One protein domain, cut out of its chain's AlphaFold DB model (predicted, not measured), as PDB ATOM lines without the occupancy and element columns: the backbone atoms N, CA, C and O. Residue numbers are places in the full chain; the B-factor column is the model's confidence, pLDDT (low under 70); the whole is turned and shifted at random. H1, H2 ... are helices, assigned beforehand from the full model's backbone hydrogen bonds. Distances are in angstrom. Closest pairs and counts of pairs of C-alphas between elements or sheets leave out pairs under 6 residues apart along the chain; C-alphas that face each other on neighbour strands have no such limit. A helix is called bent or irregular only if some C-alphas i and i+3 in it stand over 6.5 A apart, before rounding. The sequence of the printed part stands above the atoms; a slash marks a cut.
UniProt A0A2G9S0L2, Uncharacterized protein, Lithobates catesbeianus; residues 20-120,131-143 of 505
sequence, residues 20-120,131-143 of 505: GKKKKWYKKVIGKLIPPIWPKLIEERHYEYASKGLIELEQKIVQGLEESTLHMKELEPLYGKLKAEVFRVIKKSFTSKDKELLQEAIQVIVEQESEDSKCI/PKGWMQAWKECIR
ATOM      1  N   GLY A  20     -39.095 -26.355  19.317       42.75
ATOM      2  CA  GLY A  20     -39.434 -25.981  20.696       42.75
ATOM      3  C   GLY A  20     -40.800 -26.480  21.199       42.75
ATOM      4  O   GLY A  20     -40.929 -26.800  22.379       42.75
ATOM      5  N   LYS A  21     -41.818 -26.590  20.332       50.88
ATOM      6  CA  LYS A  21     -43.156 -27.102  20.682       50.88
ATOM      7  C   LYS A  21     -43.168 -28.625  20.822       50.88
ATOM      8  O   LYS A  21     -43.709 -29.099  21.820       50.88
ATOM      9  N   LYS A  22     -42.499 -29.366  19.922       53.31
ATOM     10  CA  LYS A  22     -42.279 -30.821  20.076       53.31
ATOM     11  C   LYS A  22     -41.586 -31.106  21.418       53.31
ATOM     12  O   LYS A  22     -42.141 -31.814  22.251       53.31
ATOM     13  N   LYS A  23     -40.464 -30.436  21.719       48.22
ATOM     14  CA  LYS A  23     -39.711 -30.616  22.982       48.22
ATOM     15  C   LYS A  23     -40.549 -30.350  24.249       48.22
ATOM     16  O   LYS A  23     -40.359 -31.012  25.269       48.22
ATOM     17  N   LYS A  24     -41.485 -29.394  24.194       51.28
ATOM     18  CA  LYS A  24     -42.378 -29.031  25.312       51.28
ATOM     19  C   LYS A  24     -43.536 -30.022  25.492       51.28
ATOM     20  O   LYS A  24     -43.883 -30.325  26.630       51.28
ATOM     21  N   TRP A  25     -44.096 -30.539  24.395       61.38
ATOM     22  CA  TRP A  25     -45.091 -31.618  24.415       61.38
ATOM     23  C   TRP A  25     -44.476 -32.910  24.972       61.38
ATOM     24  O   TRP A  25     -45.007 -33.476  25.921       61.38
ATOM     25  N   TYR A  26     -43.278 -33.285  24.516       52.59
ATOM     26  CA  TYR A  26     -42.566 -34.463  25.022       52.59
ATOM     27  C   TYR A  26     -42.227 -34.378  26.514       52.59
ATOM     28  O   TYR A  26     -42.528 -35.316  27.243       52.59
ATOM     29  N   LYS A  27     -41.707 -33.247  27.021       52.06
ATOM     30  CA  LYS A  27     -41.488 -33.069  28.476       52.06
ATOM     31  C   LYS A  27     -42.761 -33.275  29.307       52.06
ATOM     32  O   LYS A  27     -42.683 -33.715  30.449       52.06
ATOM     33  N   LYS A  28     -43.927 -32.947  28.744       52.16
ATOM     34  CA  LYS A  28     -45.235 -33.096  29.395       52.16
ATOM     35  C   LYS A  28     -45.749 -34.544  29.349       52.16
ATOM     36  O   LYS A  28     -46.445 -34.952  30.274       52.16
ATOM     37  N   VAL A  29     -45.411 -35.301  28.302       46.84
ATOM     38  CA  VAL A  29     -45.849 -36.693  28.081       46.84
ATOM     39  C   VAL A  29     -44.918 -37.704  28.755       46.84
ATOM     40  O   VAL A  29     -45.402 -38.599  29.442       46.84
ATOM     41  N   ILE A  30     -43.596 -37.517  28.662       46.47
ATOM     42  CA  ILE A  30     -42.593 -38.325  29.381       46.47
ATOM     43  C   ILE A  30     -42.792 -38.198  30.901       46.47
ATOM     44  O   ILE A  30     -42.737 -39.186  31.626       46.47
ATOM     45  N   GLY A  31     -43.163 -37.007  31.387       43.50
ATOM     46  CA  GLY A  31     -43.513 -36.793  32.795       43.50
ATOM     47  C   GLY A  31     -44.799 -37.490  33.270       43.50
ATOM     48  O   GLY A  31     -45.098 -37.413  34.458       43.50
ATOM     49  N   LYS A  32     -45.570 -38.137  32.383       47.09
ATOM     50  CA  LYS A  32     -46.853 -38.783  32.711       47.09
ATOM     51  C   LYS A  32     -46.911 -40.294  32.461       47.09
ATOM     52  O   LYS A  32     -47.980 -40.838  32.703       47.09
ATOM     53  N   LEU A  33     -45.823 -40.938  32.007       47.22
ATOM     54  CA  LEU A  33     -45.721 -42.391  31.750       47.22
ATOM     55  C   LEU A  33     -47.049 -43.018  31.292       47.22
ATOM     56  O   LEU A  33     -47.767 -43.636  32.072       47.22
ATOM     57  N   ILE A  34     -47.398 -42.844  30.017       52.31
ATOM     58  CA  ILE A  34     -48.551 -43.547  29.446       52.31
ATOM     59  C   ILE A  34     -47.995 -44.690  28.570       52.31
ATOM     60  O   ILE A  34     -47.457 -44.409  27.495       52.31
ATOM     61  N   PRO A  35     -48.119 -45.967  28.992       44.44
ATOM     62  CA  PRO A  35     -47.568 -47.144  28.302       44.44
ATOM     63  C   PRO A  35     -47.917 -47.363  26.807       44.44
ATOM     64  O   PRO A  35     -47.102 -47.974  26.119       44.44
ATOM     65  N   PRO A  36     -49.043 -46.887  26.223       51.72
ATOM     66  CA  PRO A  36     -49.390 -47.194  24.834       51.72
ATOM     67  C   PRO A  36     -48.784 -46.227  23.802       51.72
ATOM     68  O   PRO A  36     -49.092 -46.338  22.617       51.72
ATOM     69  N   ILE A  37     -47.939 -45.270  24.204       65.31
ATOM     70  CA  ILE A  37     -47.382 -44.268  23.275       65.31
ATOM     71  C   ILE A  37     -46.128 -44.790  22.550       65.31
ATOM     72  O   ILE A  37     -45.885 -44.417  21.405       65.31
ATOM     73  N   TRP A  38     -45.361 -45.701  23.157       68.25
ATOM     74  CA  TRP A  38     -44.091 -46.190  22.597       68.25
ATOM     75  C   TRP A  38     -44.235 -46.935  21.261       68.25
ATOM     76  O   TRP A  38     -43.492 -46.604  20.337       68.25
ATOM     77  N   PRO A  39     -45.200 -47.866  21.085       69.88
ATOM     78  CA  PRO A  39     -45.439 -48.494  19.784       69.88
ATOM     79  C   PRO A  39     -45.753 -47.468  18.692       69.88
ATOM     80  O   PRO A  39     -45.223 -47.560  17.590       69.88
ATOM     81  N   LYS A  40     -46.548 -46.446  19.027       72.81
ATOM     82  CA  LYS A  40     -46.947 -45.389  18.096       72.81
ATOM     83  C   LYS A  40     -45.768 -44.502  17.684       72.81
ATOM     84  O   LYS A  40     -45.646 -44.162  16.516       72.81
ATOM     85  N   LEU A  41     -44.856 -44.190  18.607       72.12
ATOM     86  CA  LEU A  41     -43.627 -43.447  18.294       72.12
ATOM     87  C   LEU A  41     -42.668 -44.238  17.394       72.12
ATOM     88  O   LEU A  41     -42.008 -43.648  16.539       72.12
ATOM     89  N   ILE A  42     -42.606 -45.563  17.562       75.75
ATOM     90  CA  ILE A  42     -41.825 -46.448  16.686       75.75
ATOM     91  C   ILE A  42     -42.453 -46.497  15.283       75.75
ATOM     92  O   ILE A  42     -41.732 -46.400  14.291       75.75
ATOM     93  N   GLU A  43     -43.784 -46.590  15.191       75.81
ATOM     94  CA  GLU A  43     -44.531 -46.567  13.922       75.81
ATOM     95  C   GLU A  43     -44.395 -45.224  13.184       75.81
ATOM     96  O   GLU A  43     -44.203 -45.199  11.967       75.81
ATOM     97  N   GLU A  44     -44.407 -44.109  13.918       76.94
ATOM     98  CA  GLU A  44     -44.215 -42.749  13.395       76.94
ATOM     99  C   GLU A  44     -42.734 -42.381  13.164       76.94
ATOM    100  O   GLU A  44     -42.431 -41.258  12.771       76.94
ATOM    101  N   ARG A  45     -41.809 -43.339  13.338       77.62
ATOM    102  CA  ARG A  45     -40.362 -43.212  13.073       77.62
ATOM    103  C   ARG A  45     -39.613 -42.197  13.942       77.62
ATOM    104  O   ARG A  45     -38.562 -41.707  13.544       77.62
ATOM    105  N   HIS A  46     -40.111 -41.916  15.141       80.00
ATOM    106  CA  HIS A  46     -39.449 -41.064  16.132       80.00
ATOM    107  C   HIS A  46     -38.585 -41.906  17.083       80.00
ATOM    108  O   HIS A  46     -38.893 -42.065  18.270       80.00
ATOM    109  N   TYR A  47     -37.505 -42.483  16.551       83.00
ATOM    110  CA  TYR A  47     -36.738 -43.541  17.220       83.00
ATOM    111  C   TYR A  47     -35.950 -43.048  18.441       83.00
ATOM    112  O   TYR A  47     -35.934 -43.731  19.466       83.00
ATOM    113  N   GLU A  48     -35.350 -41.854  18.373       77.44
ATOM    114  CA  GLU A  48     -34.603 -41.252  19.495       77.44
ATOM    115  C   GLU A  48     -35.510 -41.057  20.722       77.44
ATOM    116  O   GLU A  48     -35.163 -41.405  21.852       77.44
ATOM    117  N   TYR A  49     -36.722 -40.549  20.493       75.69
ATOM    118  CA  TYR A  49     -37.700 -40.315  21.554       75.69
ATOM    119  C   TYR A  49     -38.219 -41.623  22.157       75.69
ATOM    120  O   TYR A  49     -38.388 -41.704  23.375       75.69
ATOM    121  N   ALA A  50     -38.442 -42.644  21.325       79.06
ATOM    122  CA  ALA A  50     -38.814 -43.972  21.795       79.06
ATOM    123  C   ALA A  50     -37.701 -44.594  22.659       79.06
ATOM    124  O   ALA A  50     -37.988 -45.097  23.740       79.06
ATOM    125  N   SER A  51     -36.435 -44.490  22.237       82.06
ATOM    126  CA  SER A  51     -35.274 -44.987  22.992       82.06
ATOM    127  C   SER A  51     -35.163 -44.349  24.378       82.06
ATOM    128  O   SER A  51     -35.129 -45.063  25.377       82.06
ATOM    129  N   LYS A  52     -35.195 -43.011  24.464       80.44
ATOM    130  CA  LYS A  52     -35.102 -42.282  25.745       80.44
ATOM    131  C   LYS A  52     -36.216 -42.651  26.713       80.44
ATOM    132  O   LYS A  52     -35.958 -42.853  27.895       80.44
ATOM    133  N   GLY A  53     -37.443 -42.770  26.208       74.38
ATOM    134  CA  GLY A  53     -38.590 -43.175  27.017       74.38
ATOM    135  C   GLY A  53     -38.462 -44.592  27.579       74.38
ATOM    136  O   GLY A  53     -38.800 -44.816  28.739       74.38
ATOM    137  N   LEU A  54     -37.933 -45.531  26.787       78.00
ATOM    138  CA  LEU A  54     -37.691 -46.906  27.237       78.00
ATOM    139  C   LEU A  54     -36.551 -46.985  28.265       78.00
ATOM    140  O   LEU A  54     -36.688 -47.711  29.247       78.00
ATOM    141  N   ILE A  55     -35.480 -46.198  28.097       78.62
ATOM    142  CA  ILE A  55     -34.371 -46.111  29.065       78.62
ATOM    143  C   ILE A  55     -34.860 -45.558  30.409       78.62
ATOM    144  O   ILE A  55     -34.537 -46.111  31.457       78.62
ATOM    145  N   GLU A  56     -35.660 -44.486  30.408       77.12
ATOM    146  CA  GLU A  56     -36.205 -43.918  31.648       77.12
ATOM    147  C   GLU A  56     -37.135 -44.898  32.382       77.12
ATOM    148  O   GLU A  56     -37.129 -44.941  33.614       77.12
ATOM    149  N   LEU A  57     -37.924 -45.689  31.644       74.25
ATOM    150  CA  LEU A  57     -38.762 -46.745  32.218       74.25
ATOM    151  C   LEU A  57     -37.898 -47.848  32.848       74.25
ATOM    152  O   LEU A  57     -38.122 -48.235  33.991       74.25
ATOM    153  N   GLU A  58     -36.876 -48.310  32.126       75.81
ATOM    154  CA  GLU A  58     -35.920 -49.317  32.599       75.81
ATOM    155  C   GLU A  58     -35.217 -48.862  33.887       75.81
ATOM    156  O   GLU A  58     -35.207 -49.589  34.878       75.81
ATOM    157  N   GLN A  59     -34.715 -47.625  33.927       75.38
ATOM    158  CA  GLN A  59     -34.057 -47.064  35.111       75.38
ATOM    159  C   GLN A  59     -34.999 -46.966  36.322       75.38
ATOM    160  O   GLN A  59     -34.567 -47.217  37.447       75.38
ATOM    161  N   LYS A  60     -36.282 -46.637  36.126       71.50
ATOM    162  CA  LYS A  60     -37.279 -46.583  37.213       71.50
ATOM    163  C   LYS A  60     -37.632 -47.961  37.766       71.50
ATOM    164  O   LYS A  60     -37.784 -48.098  38.980       71.50
ATOM    165  N   ILE A  61     -37.713 -48.967  36.894       69.44
ATOM    166  CA  ILE A  61     -37.918 -50.369  37.281       69.44
ATOM    167  C   ILE A  61     -36.726 -50.859  38.111       69.44
ATOM    168  O   ILE A  61     -36.921 -51.414  39.190       69.44
ATOM    169  N   VAL A  62     -35.495 -50.580  37.664       69.31
ATOM    170  CA  VAL A  62     -34.259 -50.945  38.385       69.31
ATOM    171  C   VAL A  62     -34.142 -50.220  39.736       69.31
ATOM    172  O   VAL A  62     -33.658 -50.797  40.704       69.31
ATOM    173  N   GLN A  63     -34.628 -48.980  39.842       66.94
ATOM    174  CA  GLN A  63     -34.653 -48.213  41.098       66.94
ATOM    175  C   GLN A  63     -35.778 -48.632  42.070       66.94
ATOM    176  O   GLN A  63     -35.890 -48.048  43.148       66.94
ATOM    177  N   GLY A  64     -36.611 -49.622  41.720       62.19
ATOM    178  CA  GLY A  64     -37.678 -50.140  42.586       62.19
ATOM    179  C   GLY A  64     -38.873 -49.195  42.765       62.19
ATOM    180  O   GLY A  64     -39.630 -49.338  43.723       62.19
ATOM    181  N   LEU A  65     -39.040 -48.215  41.870       51.88
ATOM    182  CA  LEU A  65     -40.120 -47.217  41.921       51.88
ATOM    183  C   LEU A  65     -41.434 -47.706  41.276       51.88
ATOM    184  O   LEU A  65     -42.456 -47.037  41.418       51.88
ATOM    185  N   GLU A  66     -41.420 -48.857  40.592       52.38
ATOM    186  CA  GLU A  66     -42.566 -49.470  39.895       52.38
ATOM    187  C   GLU A  66     -42.563 -51.009  40.044       52.38
ATOM    188  O   GLU A  66     -41.504 -51.614  40.238       52.38
ATOM    189  N   GLU A  67     -43.741 -51.654  39.963       50.25
ATOM    190  CA  GLU A  67     -43.899 -53.115  40.105       50.25
ATOM    191  C   GLU A  67     -43.072 -53.879  39.051       50.25
ATOM    192  O   GLU A  67     -43.362 -53.885  37.852       50.25
ATOM    193  N   SER A  68     -42.009 -54.536  39.517       51.81
ATOM    194  CA  SER A  68     -40.828 -54.866  38.711       51.81
ATOM    195  C   SER A  68     -40.986 -56.063  37.762       51.81
ATOM    196  O   SER A  68     -40.196 -56.225  36.837       51.81
ATOM    197  N   THR A  69     -41.998 -56.915  37.944       49.88
ATOM    198  CA  THR A  69     -42.107 -58.195  37.215       49.88
ATOM    199  C   THR A  69     -43.084 -58.174  36.036       49.88
ATOM    200  O   THR A  69     -42.889 -58.928  35.079       49.88
ATOM    201  N   LEU A  70     -44.109 -57.314  36.058       46.91
ATOM    202  CA  LEU A  70     -45.108 -57.224  34.985       46.91
ATOM    203  C   LEU A  70     -44.604 -56.364  33.811       46.91
ATOM    204  O   LEU A  70     -44.765 -56.747  32.654       46.91
ATOM    205  N   HIS A  71     -43.906 -55.260  34.098       55.31
ATOM    206  CA  HIS A  71     -43.414 -54.328  33.076       55.31
ATOM    207  C   HIS A  71     -42.165 -54.818  32.326       55.31
ATOM    208  O   HIS A  71     -42.021 -54.535  31.139       55.31
ATOM    209  N   MET A  72     -41.307 -55.637  32.947       55.50
ATOM    210  CA  MET A  72     -40.145 -56.242  32.272       55.50
ATOM    211  C   MET A  72     -40.537 -57.161  31.102       55.50
ATOM    212  O   MET A  72     -39.900 -57.130  30.047       55.50
ATOM    213  N   LYS A  73     -41.627 -57.936  31.237       62.19
ATOM    214  CA  LYS A  73     -42.145 -58.796  30.153       62.19
ATOM    215  C   LYS A  73     -42.708 -58.006  28.967       62.19
ATOM    216  O   LYS A  73     -42.707 -58.523  27.852       62.19
ATOM    217  N   GLU A  74     -43.177 -56.781  29.191       67.38
ATOM    218  CA  GLU A  74     -43.680 -55.885  28.140       67.38
ATOM    219  C   GLU A  74     -42.568 -55.019  27.522       67.38
ATOM    220  O   GLU A  74     -42.677 -54.597  26.371       67.38
ATOM    221  N   LEU A  75     -41.470 -54.800  28.251       73.38
ATOM    222  CA  LEU A  75     -40.355 -53.949  27.838       73.38
ATOM    223  C   LEU A  75     -39.451 -54.604  26.780       73.38
ATOM    224  O   LEU A  75     -39.128 -53.976  25.770       73.38
ATOM    225  N   GLU A  76     -39.074 -55.873  26.957       77.38
ATOM    226  CA  GLU A  76     -38.241 -56.599  25.982       77.38
ATOM    227  C   GLU A  76     -38.839 -56.683  24.563       77.38
ATOM    228  O   GLU A  76     -38.113 -56.420  23.600       77.38
ATOM    229  N   PRO A  77     -40.141 -56.974  24.353       81.75
ATOM    230  CA  PRO A  77     -40.711 -56.960  23.007       81.75
ATOM    231  C   PRO A  77     -40.756 -55.554  22.387       81.75
ATOM    232  O   PRO A  77     -40.654 -55.435  21.164       81.75
ATOM    233  N   LEU A  78     -40.864 -54.484  23.187       78.88
ATOM    234  CA  LEU A  78     -40.773 -53.106  22.688       78.88
ATOM    235  C   LEU A  78     -39.347 -52.757  22.255       78.88
ATOM    236  O   LEU A  78     -39.164 -52.217  21.162       78.88
ATOM    237  N   TYR A  79     -38.340 -53.137  23.047       81.88
ATOM    238  CA  TYR A  79     -36.941 -53.033  22.633       81.88
ATOM    239  C   TYR A  79     -36.658 -53.864  21.381       81.88
ATOM    240  O   TYR A  79     -35.984 -53.376  20.478       81.88
ATOM    241  N   GLY A  80     -37.219 -55.071  21.273       83.56
ATOM    242  CA  GLY A  80     -37.131 -55.904  20.075       83.56
ATOM    243  C   GLY A  80     -37.706 -55.220  18.830       83.56
ATOM    244  O   GLY A  80     -37.054 -55.205  17.785       83.56
ATOM    245  N   LYS A  81     -38.884 -54.587  18.944       84.50
ATOM    246  CA  LYS A  81     -39.496 -53.806  17.854       84.50
ATOM    247  C   LYS A  81     -38.656 -52.589  17.468       84.50
ATOM    248  O   LYS A  81     -38.407 -52.383  16.282       84.50
ATOM    249  N   LEU A  82     -38.191 -51.808  18.446       85.38
ATOM    250  CA  LEU A  82     -37.330 -50.649  18.190       85.38
ATOM    251  C   LEU A  82     -36.024 -51.080  17.511       85.38
ATOM    252  O   LEU A  82     -35.636 -50.494  16.504       85.38
ATOM    253  N   LYS A  83     -35.386 -52.139  18.017       86.44
ATOM    254  CA  LYS A  83     -34.156 -52.714  17.459       86.44
ATOM    255  C   LYS A  83     -34.365 -53.134  16.001       86.44
ATOM    256  O   LYS A  83     -33.565 -52.772  15.143       86.44
ATOM    257  N   ALA A  84     -35.462 -53.834  15.702       86.69
ATOM    258  CA  ALA A  84     -35.796 -54.245  14.339       86.69
ATOM    259  C   ALA A  84     -35.974 -53.049  13.387       86.69
ATOM    260  O   ALA A  84     -35.411 -53.054  12.294       86.69
ATOM    261  N   GLU A  85     -36.699 -52.007  13.801       85.06
ATOM    262  CA  GLU A  85     -36.927 -50.817  12.973       85.06
ATOM    263  C   GLU A  85     -35.660 -49.977  12.767       85.06
ATOM    264  O   GLU A  85     -35.368 -49.576  11.638       85.06
ATOM    265  N   VAL A  86     -34.854 -49.777  13.814       88.12
ATOM    266  CA  VAL A  86     -33.559 -49.078  13.735       88.12
ATOM    267  C   VAL A  86     -32.627 -49.789  12.753       88.12
ATOM    268  O   VAL A  86     -32.100 -49.167  11.828       88.12
ATOM    269  N   PHE A  87     -32.473 -51.111  12.873       89.31
ATOM    270  CA  PHE A  87     -31.631 -51.864  11.943       89.31
ATOM    271  C   PHE A  87     -32.231 -51.951  10.536       89.31
ATOM    272  O   PHE A  87     -31.472 -51.947   9.568       89.31
ATOM    273  N   ARG A  88     -33.562 -51.922  10.378       87.56
ATOM    274  CA  ARG A  88     -34.218 -51.807   9.063       87.56
ATOM    275  C   ARG A  88     -33.850 -50.501   8.357       87.56
ATOM    276  O   ARG A  88     -33.621 -50.516   7.147       87.56
ATOM    277  N   VAL A  89     -33.781 -49.384   9.087       87.19
ATOM    278  CA  VAL A  89     -33.333 -48.090   8.543       87.19
ATOM    279  C   VAL A  89     -31.864 -48.159   8.126       87.19
ATOM    280  O   VAL A  89     -31.531 -47.734   7.021       87.19
ATOM    281  N   ILE A  90     -31.005 -48.764   8.951       86.69
ATOM    282  CA  ILE A  90     -29.569 -48.910   8.658       86.69
ATOM    283  C   ILE A  90     -29.334 -49.800   7.430       86.69
ATOM    284  O   ILE A  90     -28.576 -49.405   6.546       86.69
ATOM    285  N   LYS A  91     -30.034 -50.937   7.296       86.19
ATOM    286  CA  LYS A  91     -29.966 -51.784   6.087       86.19
ATOM    287  C   LYS A  91     -30.373 -51.021   4.824       86.19
ATOM    288  O   LYS A  91     -29.762 -51.165   3.770       86.19
ATOM    289  N   LYS A  92     -31.384 -50.152   4.928       85.81
ATOM    290  CA  LYS A  92     -31.878 -49.326   3.813       85.81
ATOM    291  C   LYS A  92     -31.081 -48.034   3.594       85.81
ATOM    292  O   LYS A  92     -31.458 -47.247   2.729       85.81
ATOM    293  N   SER A  93     -29.981 -47.810   4.313       83.94
ATOM    294  CA  SER A  93     -29.196 -46.567   4.236       83.94
ATOM    295  C   SER A  93     -28.646 -46.259   2.838       83.94
ATOM    296  O   SER A  93     -28.612 -45.098   2.450       83.94
ATOM    297  N   PHE A  94     -28.293 -47.278   2.046       77.81
ATOM    298  CA  PHE A  94     -27.804 -47.096   0.669       77.81
ATOM    299  C   PHE A  94     -28.903 -46.789  -0.359       77.81
ATOM    300  O   PHE A  94     -28.599 -46.351  -1.466       77.81
ATOM    301  N   THR A  95     -30.174 -47.042  -0.035       79.19
ATOM    302  CA  THR A  95     -31.311 -46.834  -0.955       79.19
ATOM    303  C   THR A  95     -32.216 -45.682  -0.529       79.19
ATOM    304  O   THR A  95     -32.874 -45.066  -1.369       79.19
ATOM    305  N   SER A  96     -32.240 -45.361   0.764       76.06
ATOM    306  CA  SER A  96     -33.037 -44.280   1.333       76.06
ATOM    307  C   SER A  96     -32.324 -42.930   1.229       76.06
ATOM    308  O   SER A  96     -31.116 -42.830   1.419       76.06
ATOM    309  N   LYS A  97     -33.087 -41.860   0.971       72.94
ATOM    310  CA  LYS A  97     -32.579 -40.475   0.971       72.94
ATOM    311  C   LYS A  97     -32.703 -39.789   2.338       72.94
ATOM    312  O   LYS A  97     -32.191 -38.683   2.511       72.94
ATOM    313  N   ASP A  98     -33.351 -40.442   3.301       78.12
ATOM    314  CA  ASP A  98     -33.723 -39.849   4.586       78.12
ATOM    315  C   ASP A  98     -32.555 -39.882   5.582       78.12
ATOM    316  O   ASP A  98     -32.458 -40.756   6.447       78.12
ATOM    317  N   LYS A  99     -31.648 -38.905   5.458       80.31
ATOM    318  CA  LYS A  99     -30.471 -38.758   6.333       80.31
ATOM    319  C   LYS A  99     -30.831 -38.504   7.794       80.31
ATOM    320  O   LYS A  99     -30.114 -38.964   8.675       80.31
ATOM    321  N   GLU A 100     -31.931 -37.799   8.041       81.69
ATOM    322  CA  GLU A 100     -32.403 -37.475   9.392       81.69
ATOM    323  C   GLU A 100     -32.837 -38.741  10.139       81.69
ATOM    324  O   GLU A 100     -32.408 -38.967  11.266       81.69
ATOM    325  N   LEU A 101     -33.573 -39.639   9.473       84.06
ATOM    326  CA  LEU A 101     -33.962 -40.929  10.052       84.06
ATOM    327  C   LEU A 101     -32.752 -41.822  10.347       84.06
ATOM    328  O   LEU A 101     -32.752 -42.542  11.345       84.06
ATOM    329  N   LEU A 102     -31.714 -41.776   9.503       86.38
ATOM    330  CA  LEU A 102     -30.463 -42.485   9.775       86.38
ATOM    331  C   LEU A 102     -29.744 -41.896  10.995       86.38
ATOM    332  O   LEU A 102     -29.298 -42.656  11.846       86.38
ATOM    333  N   GLN A 103     -29.662 -40.569  11.114       85.75
ATOM    334  CA  GLN A 103     -29.065 -39.915  12.284       85.75
ATOM    335  C   GLN A 103     -29.804 -40.276  13.575       85.75
ATOM    336  O   GLN A 103     -29.155 -40.630  14.555       85.75
ATOM    337  N   GLU A 104     -31.141 -40.265  13.566       84.06
ATOM    338  CA  GLU A 104     -31.939 -40.711  14.715       84.06
ATOM    339  C   GLU A 104     -31.651 -42.179  15.062       84.06
ATOM    340  O   GLU A 104     -31.425 -42.507  16.224       84.06
ATOM    341  N   ALA A 105     -31.587 -43.066  14.065       87.44
ATOM    342  CA  ALA A 105     -31.281 -44.481  14.265       87.44
ATOM    343  C   ALA A 105     -29.880 -44.714  14.875       87.44
ATOM    344  O   ALA A 105     -29.729 -45.558  15.759       87.44
ATOM    345  N   ILE A 106     -28.860 -43.962  14.443       88.12
ATOM    346  CA  ILE A 106     -27.504 -44.055  15.011       88.12
ATOM    347  C   ILE A 106     -27.444 -43.455  16.416       88.12
ATOM    348  O   ILE A 106     -26.817 -44.037  17.301       88.12
ATOM    349  N   GLN A 107     -28.146 -42.345  16.652       86.56
ATOM    350  CA  GLN A 107     -28.237 -41.728  17.971       86.56
ATOM    351  C   GLN A 107     -28.843 -42.691  19.003       86.56
ATOM    352  O   GLN A 107     -28.342 -42.779  20.121       86.56
ATOM    353  N   VAL A 108     -29.843 -43.489  18.612       86.69
ATOM    354  CA  VAL A 108     -30.382 -44.560  19.465       86.69
ATOM    355  C   VAL A 108     -29.300 -45.575  19.846       86.69
ATOM    356  O   VAL A 108     -29.210 -45.940  21.014       86.69
ATOM    357  N   ILE A 109     -28.457 -46.020  18.907       87.19
ATOM    358  CA  ILE A 109     -27.379 -46.981  19.211       87.19
ATOM    359  C   ILE A 109     -26.386 -46.381  20.215       87.19
ATOM    360  O   ILE A 109     -26.034 -47.048  21.184       87.19
ATOM    361  N   VAL A 110     -25.974 -45.124  20.015       87.44
ATOM    362  CA  VAL A 110     -25.068 -44.408  20.934       87.44
ATOM    363  C   VAL A 110     -25.656 -44.330  22.340       87.44
ATOM    364  O   VAL A 110     -24.964 -44.588  23.322       87.44
ATOM    365  N   GLU A 111     -26.939 -43.986  22.446       86.38
ATOM    366  CA  GLU A 111     -27.634 -43.877  23.730       86.38
ATOM    367  C   GLU A 111     -27.714 -45.226  24.445       86.38
ATOM    368  O   GLU A 111     -27.407 -45.308  25.632       86.38
ATOM    369  N   GLN A 112     -28.061 -46.293  23.723       86.19
ATOM    370  CA  GLN A 112     -28.155 -47.635  24.292       86.19
ATOM    371  C   GLN A 112     -26.788 -48.168  24.747       86.19
ATOM    372  O   GLN A 112     -26.703 -48.760  25.820       86.19
ATOM    373  N   GLU A 113     -25.719 -47.915  23.988       86.38
ATOM    374  CA  GLU A 113     -24.355 -48.335  24.341       86.38
ATOM    375  C   GLU A 113     -23.780 -47.513  25.513       86.38
ATOM    376  O   GLU A 113     -23.056 -48.033  26.365       86.38
ATOM    377  N   SER A 114     -24.146 -46.229  25.606       84.75
ATOM    378  CA  SER A 114     -23.819 -45.381  26.758       84.75
ATOM    379  C   SER A 114     -24.460 -45.909  28.044       84.75
ATOM    380  O   SER A 114     -23.848 -45.823  29.107       84.75
ATOM    381  N   GLU A 115     -25.691 -46.417  27.983       81.38
ATOM    382  CA  GLU A 115     -26.336 -47.043  29.145       81.38
ATOM    383  C   GLU A 115     -25.728 -48.414  29.469       81.38
ATOM    384  O   GLU A 115     -25.478 -48.694  30.641       81.38
ATOM    385  N   ASP A 116     -25.393 -49.225  28.457       84.12
ATOM    386  CA  ASP A 116     -24.664 -50.489  28.650       84.12
ATOM    387  C   ASP A 116     -23.324 -50.254  29.377       84.12
ATOM    388  O   ASP A 116     -22.985 -50.989  30.302       84.12
ATOM    389  N   SER A 117     -22.603 -49.180  29.038       79.25
ATOM    390  CA  SER A 117     -21.307 -48.825  29.644       79.25
ATOM    391  C   SER A 117     -21.394 -48.365  31.107       79.25
ATOM    392  O   SER A 117     -20.392 -48.381  31.820       79.25
ATOM    393  N   LYS A 118     -22.571 -47.921  31.564       79.12
ATOM    394  CA  LYS A 118     -22.815 -47.523  32.962       79.12
ATOM    395  C   LYS A 118     -23.186 -48.714  33.848       79.12
ATOM    396  O   LYS A 118     -23.222 -48.567  35.069       79.12
ATOM    397  N   CYS A 119     -23.481 -49.869  33.253       68.00
ATOM    398  CA  CYS A 119     -23.825 -51.083  33.976       68.00
ATOM    399  C   CYS A 119     -22.557 -51.703  34.583       68.00
ATOM    400  O   CYS A 119     -21.611 -52.031  33.868       68.00
ATOM    401  N   ILE A 120     -22.527 -51.852  35.910       58.56
ATOM    402  CA  ILE A 120     -21.393 -52.439  36.635       58.56
ATOM    403  C   ILE A 120     -21.628 -53.959  36.758       58.56
ATOM    404  O   ILE A 120     -22.696 -54.344  37.237       58.56
ATOM    405  N   PRO A 131     -25.686 -56.035  29.529       75.19
ATOM    406  CA  PRO A 131     -25.645 -55.198  28.325       75.19
ATOM    407  C   PRO A 131     -26.490 -55.761  27.168       75.19
ATOM    408  O   PRO A 131     -26.567 -56.972  26.961       75.19
ATOM    409  N   LYS A 132     -27.105 -54.876  26.372       78.88
ATOM    410  CA  LYS A 132     -27.927 -55.249  25.201       78.88
ATOM    411  C   LYS A 132     -27.117 -55.350  23.897       78.88
ATOM    412  O   LYS A 132     -27.629 -55.883  22.902       78.88
ATOM    413  N   GLY A 133     -25.883 -54.838  23.875       83.44
ATOM    414  CA  GLY A 133     -24.886 -55.077  22.824       83.44
ATOM    415  C   GLY A 133     -25.282 -54.525  21.453       83.44
ATOM    416  O   GLY A 133     -25.161 -55.216  20.432       83.44
ATOM    417  N   TRP A 134     -25.802 -53.296  21.410       88.31
ATOM    418  CA  TRP A 134     -26.299 -52.692  20.168       88.31
ATOM    419  C   TRP A 134     -25.170 -52.411  19.174       88.31
ATOM    420  O   TRP A 134     -25.385 -52.578  17.972       88.31
ATOM    421  N   MET A 135     -23.959 -52.100  19.645       87.44
ATOM    422  CA  MET A 135     -22.786 -51.946  18.779       87.44
ATOM    423  C   MET A 135     -22.409 -53.247  18.045       87.44
ATOM    424  O   MET A 135     -22.099 -53.227  16.852       87.44
ATOM    425  N   GLN A 136     -22.478 -54.406  18.709       87.50
ATOM    426  CA  GLN A 136     -22.202 -55.698  18.058       87.50
ATOM    427  C   GLN A 136     -23.294 -56.062  17.048       87.50
ATOM    428  O   GLN A 136     -22.999 -56.493  15.934       87.50
ATOM    429  N   ALA A 137     -24.558 -55.812  17.402       88.81
ATOM    430  CA  ALA A 137     -25.677 -55.981  16.479       88.81
ATOM    431  C   ALA A 137     -25.565 -55.054  15.254       88.81
ATOM    432  O   ALA A 137     -25.954 -55.441  14.155       88.81
ATOM    433  N   TRP A 138     -24.995 -53.858  15.419       92.56
ATOM    434  CA  TRP A 138     -24.706 -52.944  14.318       92.56
ATOM    435  C   TRP A 138     -23.640 -53.480  13.362       92.56
ATOM    436  O   TRP A 138     -23.887 -53.503  12.156       92.56
ATOM    437  N   LYS A 139     -22.513 -53.987  13.876       90.50
ATOM    438  CA  LYS A 139     -21.481 -54.630  13.042       90.50
ATOM    439  C   LYS A 139     -22.051 -55.817  12.263       90.50
ATOM    440  O   LYS A 139     -21.833 -55.937  11.060       90.50
ATOM    441  N   GLU A 140     -22.858 -56.646  12.921       90.62
ATOM    442  CA  GLU A 140     -23.532 -57.776  12.280       90.62
ATOM    443  C   GLU A 140     -24.562 -57.332  11.227       90.62
ATOM    444  O   GLU A 140     -24.655 -57.921  10.151       90.62
ATOM    445  N   CYS A 141     -25.299 -56.246  11.476       91.44
ATOM    446  CA  CYS A 141     -26.221 -55.667  10.500       91.44
ATOM    447  C   CYS A 141     -25.487 -55.166   9.245       91.44
ATOM    448  O   CYS A 141     -25.952 -55.394   8.124       91.44
ATOM    449  N   ILE A 142     -24.320 -54.535   9.409       91.81
ATOM    450  CA  ILE A 142     -23.464 -54.139   8.283       91.81
ATOM    451  C   ILE A 142     -23.007 -55.367   7.506       91.81
ATOM    452  O   ILE A 142     -23.148 -55.385   6.283       91.81
ATOM    453  N   ARG A 143     -22.509 -56.398   8.199       92.44
ATOM    454  CA  ARG A 143     -22.085 -57.657   7.575       92.44
ATOM    455  C   ARG A 143     -23.193 -58.246   6.698       92.44
ATOM    456  O   ARG A 143     -22.942 -58.566   5.541       92.44
TER     457      ARG A 143
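This is residues 20 to 120 and 131 to 143 of the 505 residues of an uncharacterized protein of Lithobates catesbeianus (UniProt A0A2G9S0L2). Three helices, H3, H4 and H5, make an up-and-down bundle, each running against the one before, with H5 crossing H4 at 45 degrees. Short H2 packs on H3 and H4, H6 packs on H4 and H5, and residues 20 to 25 of H1 stick out. The 114 printed residues, with six named helices in the order H1 to H6 and no named strand, are all helix in class and compact: radius of gyration of the C-alphas 14.5 A, spans 43 by 37 by 22 A.

H1, residues 20 to 30, begins at C-alpha 20 (-39.434, -25.981, 20.696) and measures 15.4 A. H2 is residues 37 to 43, 10.0 A; H3 47 to 62, 22.6 A; H4 70 to 94, 39.7 A; H5 99 to 118, 29.1 A. H6, residues 134 to 143, 14.2 A, ends at C-alpha 143 (-22.085, -57.657, 7.575).

The hub H4 is irregular, C-alphas 91 and 94 being 7.5 A apart. Its closest C-alphas are Leu 82 to Tyr 47 of H3, 7.2 A, and, touching with parts alone, Val 86 to Ala 105 of H5, 5.2 A, Leu 82 to Ile 42 of H2, 6.3 A, and Phe 87 to Cys 141 of H6, 6.8 A. H3 and H5 touch at a shallow tilt of 18 degrees, the same way. H1 is close to H3 but not clearly touching, C-alphas 30 and 53 being 6.7 A apart. Every O i to N i+4 pair is within hydrogen-bond range in H1, H2, H3, H5 and H6; in H4, 17 of 21 are.

C-alphas 64 and 95 are farthest apart, 44.1 A. Residues 121 to 130 are not printed; C-alphas 120 and 131 are 9.7 A apart across the cut. Of the links printed whole, none is long. Residues 20 to 39, 61 to 74 and 119 to 120 are under 70 in pLDDT.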